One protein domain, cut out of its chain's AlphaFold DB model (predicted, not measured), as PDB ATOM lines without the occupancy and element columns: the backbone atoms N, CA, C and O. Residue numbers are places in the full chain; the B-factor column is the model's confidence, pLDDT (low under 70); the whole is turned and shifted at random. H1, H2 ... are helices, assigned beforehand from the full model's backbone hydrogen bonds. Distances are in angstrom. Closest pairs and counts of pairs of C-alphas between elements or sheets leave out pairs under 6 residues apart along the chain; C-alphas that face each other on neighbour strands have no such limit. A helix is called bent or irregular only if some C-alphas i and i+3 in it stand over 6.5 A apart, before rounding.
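This is residues 152 to 201 of the 1111 residues of an uncharacterized protein of uncultured Sulfurovum sp (UniProt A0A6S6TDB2). Three shorter helices, H1, H2 and H3, have their centres at the corners of a triangle, and the longest helix, H4, crosses over one face of it. After H4, residues 196 to 201 turn back as a tail without a named element. You have 50 residues printed, with four named helices in the order H1, H2, H3, H4 and no named strand; the class is all helix. The whole is compact, with a radius of gyration of the C-alphas of 9.6 A, and spans 25 by 20 by 15 A.

Find C-alpha 182 at (125.946, 97.364, 126.250); from there H4, residues 182 to 195, runs 17.4 A to C-alpha 195 at (134.239, 82.716, 130.753). H4 is irregular: C-alphas 190 and 193 are 7.9 A apart. H2 is residues 163 to 173, 15.5 A long. H1 is residues 152 to 158, beginning at C-alpha 152, (133.102, 96.332, 120.544), and H3 is residues 176 to 180.

Start at the hub, H4, which touches the three other helices. With residues 185 to 189 alone it touches H1, closest at the C-alphas of Leu 156 and Ile 189, 6.8 A, at a steep tilt of 63 degrees, the same way. With residues 189 to 195 alone it only just touches H2, with 3 pairs of C-alphas within 8 A, closest at Phe 166 and Leu 192, 7.1 A; they are about perpendicular, at 86 degrees. H3 and H4 touch only at the corner, and only just, with 3 pairs of C-alphas within 8 A; the closest C-alphas are those of Leu 179 and Thr 185, 4.9 A. H1 and H2 also touch only at the corner, and only just, with 3 such pairs; the closest C-alphas, of Leu 156 and Lys 163, are 6.5 A apart. H2 and H3 are close but not clearly touching: the C-alphas of Ile 170 and Glu 176 are the closest, 6.0 A. In H1 and H2 every O i to N i+4 pair is within hydrogen-bond range; in H4 8 of 10 are, and in H3 0 of 1, beside 1 of 2 O i to N i+3 pairs.

Look at Lys 158 and Lys 201 for the two C-alphas farthest apart, 25.6 A. The printed part has no cut, and its three links between helices are tight. The mean pLDDT of the printed part is 84.7, and no printed residue is under 70.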
ATOM      1  N   ILE A 152     132.704  97.433 119.660       90.12
ATOM      2  CA  ILE A 152     133.102  96.332 120.544       90.12
ATOM      3  C   ILE A 152     134.626  96.213 120.581       90.12
ATOM      4  O   ILE A 152     135.197  96.169 121.666       90.12
ATOM      5  N   GLU A 153     135.309  96.240 119.437       90.56
ATOM      6  CA  GLU A 153     136.773  96.203 119.383       90.56
ATOM      7  C   GLU A 153     137.408  97.374 120.146       90.56
ATOM      8  O   GLU A 153     138.380  97.176 120.877       90.56
ATOM      9  N   LEU A 154     136.812  98.568 120.088       88.81
ATOM     10  CA  LEU A 154     137.228  99.704 120.913       88.81
ATOM     11  C   LEU A 154     137.046  99.438 122.419       88.81
ATOM     12  O   LEU A 154     137.909  99.835 123.207       88.81
ATOM     13  N   LEU A 155     135.964  98.766 122.845       89.50
ATOM     14  CA  LEU A 155     135.796  98.344 124.249       89.50
ATOM     15  C   LEU A 155     136.869  97.339 124.658       89.50
ATOM     16  O   LEU A 155     137.436  97.474 125.745       89.50
ATOM     17  N   LEU A 156     137.153  96.356 123.802       90.75
ATOM     18  CA  LEU A 156     138.163  95.327 124.055       90.75
ATOM     19  C   LEU A 156     139.544  95.962 124.215       90.75
ATOM     20  O   LEU A 156     140.231  95.686 125.197       90.75
ATOM     21  N   MET A 157     139.908  96.894 123.327       88.69
ATOM     22  CA  MET A 157     141.160  97.647 123.420       88.69
ATOM     23  C   MET A 157     141.259  98.449 124.723       88.69
ATOM     24  O   MET A 157     142.291  98.402 125.389       88.69
ATOM     25  N   LYS A 158     140.190  99.154 125.122       88.00
ATOM     26  CA  LYS A 158     140.153  99.922 126.383       88.00
ATOM     27  C   LYS A 158     140.281  99.045 127.630       88.00
ATOM     28  O   LYS A 158     140.814  99.508 128.634       88.00
ATOM     29  N   ASN A 159     139.799  97.805 127.560       87.44
ATOM     30  CA  ASN A 159     139.844  96.835 128.655       87.44
ATOM     31  C   ASN A 159     141.024  95.855 128.549       87.44
ATOM     32  O   ASN A 159     141.099  94.913 129.331       87.44
ATOM     33  N   TYR A 160     141.959  96.081 127.617       89.62
ATOM     34  CA  TYR A 160     143.135  95.232 127.392       89.62
ATOM     35  C   TYR A 160     142.793  93.753 127.120       89.62
ATOM     36  O   TYR A 160     143.535  92.853 127.512       89.62
ATOM     37  N   ILE A 161     141.675  93.500 126.436       91.50
ATOM     38  CA  ILE A 161     141.211  92.161 126.061       91.50
ATOM     39  C   ILE A 161     141.664  91.812 124.638       91.50
ATOM     40  O   ILE A 161     141.573  92.633 123.725       91.50
ATOM     41  N   ASN A 162     142.136  90.577 124.431       91.88
ATOM     42  CA  ASN A 162     142.493  90.078 123.105       91.88
ATOM     43  C   ASN A 162     141.230  89.881 122.245       91.88
ATOM     44  O   ASN A 162     140.314  89.152 122.628       91.88
ATOM     45  N   LYS A 163     141.195  90.519 121.067       92.81
ATOM     46  CA  LYS A 163     140.026  90.487 120.177       92.81
ATOM     47  C   LYS A 163     139.702  89.093 119.639       92.81
ATOM     48  O   LYS A 163     138.533  88.731 119.583       92.81
ATOM     49  N   ASP A 164     140.718  88.311 119.280       91.12
ATOM     50  CA  ASP A 164     140.527  87.001 118.657       91.12
ATOM     51  C   ASP A 164     140.016  86.008 119.708       91.12
ATOM     52  O   ASP A 164     139.108  85.227 119.449       91.12
ATOM     53  N   GLU A 165     140.535  86.091 120.937       91.50
ATOM     54  CA  GLU A 165     140.050  85.317 122.085       91.50
ATOM     55  C   GLU A 165     138.583  85.634 122.414       91.50
ATOM     56  O   GLU A 165     137.793  84.716 122.636       91.50
ATOM     57  N   PHE A 166     138.203  86.914 122.399       92.94
ATOM     58  CA  PHE A 166     136.824  87.336 122.637       92.94
ATOM     59  C   PHE A 166     135.874  86.817 121.555       92.94
ATOM     60  O   PHE A 166     134.894  86.152 121.881       92.94
ATOM     61  N   TRP A 167     136.164  87.070 120.274       91.50
ATOM     62  CA  TRP A 167     135.277  86.656 119.184       91.50
ATOM     63  C   TRP A 167     135.164  85.131 119.068       91.50
ATOM     64  O   TRP A 167     134.057  84.630 118.895       91.50
ATOM     65  N   ASN A 168     136.253  84.388 119.302       87.88
ATOM     66  CA  ASN A 168     136.204  82.924 119.386       87.88
ATOM     67  C   ASN A 168     135.299  82.437 120.530       87.88
ATOM     68  O   ASN A 168     134.558  81.467 120.370       87.88
ATOM     69  N   PHE A 169     135.351  83.090 121.697       89.31
ATOM     70  CA  PHE A 169     134.467  82.763 122.816       89.31
ATOM     71  C   PHE A 169     132.995  83.044 122.480       89.31
ATOM     72  O   PHE A 169     132.134  82.227 122.809       89.31
ATOM     73  N   ILE A 170     132.710  84.172 121.826       87.88
ATOM     74  CA  ILE A 170     131.355  84.550 121.415       87.88
ATOM     75  C   ILE A 170     130.784  83.538 120.422       87.88
ATOM     76  O   ILE A 170     129.691  83.031 120.666       87.88
ATOM     77  N   GLU A 171     131.542  83.193 119.380       81.94
ATOM     78  CA  GLU A 171     131.122  82.249 118.339       81.94
ATOM     79  C   GLU A 171     130.882  80.847 118.906       81.94
ATOM     80  O   GLU A 171     129.846  80.228 118.663       81.94
ATOM     81  N   LYS A 172     131.795  80.364 119.759       80.12
ATOM     82  CA  LYS A 172     131.665  79.061 120.432       80.12
ATOM     83  C   LYS A 172     130.383  78.949 121.269       80.12
ATOM     84  O   LYS A 172     129.886  77.841 121.477       80.12
ATOM     85  N   ASN A 173     129.881  80.071 121.781       76.81
ATOM     86  CA  ASN A 173     128.739  80.132 122.690       76.81
ATOM     87  C   ASN A 173     127.475  80.738 122.064       76.81
ATOM     88  O   ASN A 173     126.463  80.840 122.755       76.81
ATOM     89  N   TYR A 174     127.511  81.109 120.780       73.44
ATOM     90  CA  TYR A 174     126.394  81.731 120.062       73.44
ATOM     91  C   TYR A 174     125.860  83.004 120.752       73.44
ATOM     92  O   TYR A 174     124.650  83.198 120.900       73.44
ATOM     93  N   LEU A 175     126.766  83.859 121.247       78.25
ATOM     94  CA  LEU A 175     126.430  85.049 122.048       78.25
ATOM     95  C   LEU A 175     126.408  86.358 121.242       78.25
ATOM     96  O   LEU A 175     126.260  87.428 121.832       78.25
ATOM     97  N   GLU A 176     126.542  86.315 119.913       77.75
ATOM     98  CA  GLU A 176     126.707  87.497 119.050       77.75
ATOM     99  C   GLU A 176     125.590  88.522 119.251       77.75
ATOM    100  O   GLU A 176     125.839  89.723 119.330       77.75
ATOM    101  N   GLN A 177     124.351  88.053 119.394       71.88
ATOM    102  CA  GLN A 177     123.195  88.938 119.544       71.88
ATOM    103  C   GLN A 177     123.162  89.660 120.893       71.88
ATOM    104  O   GLN A 177     122.577  90.737 121.006       71.88
ATOM    105  N   LEU A 178     123.840  89.123 121.909       73.06
ATOM    106  CA  LEU A 178     123.950  89.772 123.216       73.06
ATOM    107  C   LEU A 178     124.852  90.991 123.170       73.06
ATOM    108  O   LEU A 178     124.677  91.905 123.973       73.06
ATOM    109  N   LEU A 179     125.779  91.026 122.213       79.88
ATOM    110  CA  LEU A 179     126.748  92.103 122.088       79.88
ATOM    111  C   LEU A 179     126.124  93.436 121.668       79.88
ATOM    112  O   LEU A 179     126.761  94.482 121.785       79.88
ATOM    113  N   LYS A 180     124.860  93.417 121.239       74.12
ATOM    114  CA  LYS A 180     124.054  94.613 120.973       74.12
ATOM    115  C   LYS A 180     123.679  95.362 122.252       74.12
ATOM    116  O   LYS A 180     123.511  96.584 122.235       74.12
ATOM    117  N   ASN A 181     123.561  94.637 123.364       76.06
ATOM    118  CA  ASN A 181     123.207  95.168 124.672       76.06
ATOM    119  C   ASN A 181     124.484  95.564 125.427       76.06
ATOM    120  O   ASN A 181     125.258  94.703 125.838       76.06
ATOM    121  N   ILE A 182     124.693  96.867 125.656       80.12
ATOM    122  CA  ILE A 182     125.946  97.364 126.250       80.12
ATOM    123  C   ILE A 182     126.196  96.802 127.656       80.12
ATOM    124  O   ILE A 182     127.351  96.593 128.016       80.12
ATOM    125  N   LEU A 183     125.144  96.526 128.438       79.12
ATOM    126  CA  LEU A 183     125.287  95.918 129.761       79.12
ATOM    127  C   LEU A 183     125.878  94.509 129.638       79.12
ATOM    128  O   LEU A 183     126.847  94.191 130.324       79.12
ATOM    129  N   MET A 184     125.340  93.701 128.721       82.75
ATOM    130  CA  MET A 184     125.816  92.339 128.464       82.75
ATOM    131  C   MET A 184     127.230  92.348 127.885       82.75
ATOM    132  O   MET A 184     128.091  91.618 128.369       82.75
ATOM    133  N   THR A 185     127.501  93.217 126.908       86.62
ATOM    134  CA  THR A 185     128.828  93.369 126.300       86.62
ATOM    135  C   THR A 185     129.878  93.705 127.348       86.62
ATOM    136  O   THR A 185     130.885  93.011 127.451       86.62
ATOM    137  N   LEU A 186     129.639  94.729 128.174       85.69
ATOM    138  CA  LEU A 186     130.576  95.118 129.228       85.69
ATOM    139  C   LEU A 186     130.759  94.010 130.266       85.69
ATOM    140  O   LEU A 186     131.881  93.784 130.712       85.69
ATOM    141  N   HIS A 187     129.689  93.297 130.625       86.12
ATOM    142  CA  HIS A 187     129.777  92.180 131.560       86.12
ATOM    143  C   HIS A 187     130.650  91.045 131.027       86.12
ATOM    144  O   HIS A 187     131.522  90.556 131.743       86.12
ATOM    145  N   ILE A 188     130.450  90.648 129.765       88.69
ATOM    146  CA  ILE A 188     131.253  89.607 129.115       88.69
ATOM    147  C   ILE A 188     132.712  90.054 129.017       88.69
ATOM    148  O   ILE A 188     133.598  89.277 129.351       88.69
ATOM    149  N   ILE A 189     132.972  91.301 128.612       89.88
ATOM    150  CA  ILE A 189     134.333  91.849 128.509       89.88
ATOM    151  C   ILE A 189     135.041  91.805 129.865       89.88
ATOM    152  O   ILE A 189     136.155  91.291 129.956       89.88
ATOM    153  N   ASN A 190     134.384  92.277 130.927       86.75
ATOM    154  CA  ASN A 190     134.961  92.311 132.272       86.75
ATOM    155  C   ASN A 190     135.227  90.906 132.844       86.75
ATOM    156  O   ASN A 190     136.124  90.746 133.669       86.75
ATOM    157  N   ASN A 191     134.468  89.896 132.406       87.38
ATOM    158  CA  ASN A 191     134.535  88.527 132.922       87.38
ATOM    159  C   ASN A 191     135.123  87.504 131.931       87.38
ATOM    160  O   ASN A 191     135.138  86.307 132.231       87.38
ATOM    161  N   LEU A 192     135.653  87.940 130.778       87.56
ATOM    162  CA  LEU A 192     136.094  87.037 129.706       87.56
ATOM    163  C   LEU A 192     137.134  86.024 130.192       87.56
ATOM    164  O   LEU A 192     137.062  84.849 129.843       87.56
ATOM    165  N   THR A 193     138.064  86.447 131.048       85.25
ATOM    166  CA  THR A 193     139.103  85.574 131.621       85.25
ATOM    167  C   THR A 193     138.526  84.374 132.373       85.25
ATOM    168  O   THR A 193     139.143  83.313 132.385       85.25
ATOM    169  N   THR A 194     137.336  84.526 132.958       84.75
ATOM    170  CA  THR A 194     136.611  83.471 133.682       84.75
ATOM    171  C   THR A 194     135.679  82.673 132.764       84.75
ATOM    172  O   THR A 194     135.327  81.531 133.069       84.75
ATOM    173  N   TYR A 195     135.242  83.275 131.657       86.94
ATOM    174  CA  TYR A 195     134.239  82.716 130.753       86.94
ATOM    175  C   TYR A 195     134.814  81.946 129.572       86.94
ATOM    176  O   TYR A 195     134.196  80.977 129.149       86.94
ATOM    177  N   LYS A 196     135.978  82.342 129.058       81.94
ATOM    178  CA  LYS A 196     136.542  81.867 127.786       81.94
ATOM    179  C   LYS A 196     136.588  80.343 127.610       81.94
ATOM    180  O   LYS A 196     136.383  79.838 126.507       81.94
ATOM    181  N   ASP A 197     136.787  79.606 128.700       82.94
ATOM    182  CA  ASP A 197     136.889  78.145 128.685       82.94
ATOM    183  C   ASP A 197     135.545  77.434 128.931       82.94
ATOM    184  O   ASP A 197     135.446  76.216 128.768       82.94
ATOM    185  N   LYS A 198     134.489  78.175 129.287       82.81
ATOM    186  CA  LYS A 198     133.156  77.651 129.609       82.81
ATOM    187  C   LYS A 198     132.241  77.643 128.386       82.81
ATOM    188  O   LYS A 198     132.399  78.439 127.460       82.81
ATOM    189  N   GLN A 199     131.267  76.736 128.419       80.56
ATOM    190  CA  GLN A 199     130.097  76.803 127.554       80.56
ATOM    191  C   GLN A 199     128.998  77.545 128.319       80.56
ATOM    192  O   GLN A 199     128.574  77.050 129.360       80.56
ATOM    193  N   LEU A 200     128.605  78.731 127.858       79.62
ATOM    194  CA  LEU A 200     127.651  79.610 128.529       79.62
ATOM    195  C   LEU A 200     126.407  79.839 127.675       79.62
ATOM    196  O   LEU A 200     126.496  80.103 126.477       79.62
ATOM    197  N   LYS A 201     125.244  79.785 128.321       76.56
ATOM    198  CA  LYS A 201     123.944  80.171 127.774       76.56
ATOM    199  C   LYS A 201     123.603  81.608 128.154       76.56
ATOM    200  O   LYS A 201     124.092  82.156 129.140       76.56
TER     201      LYS A 201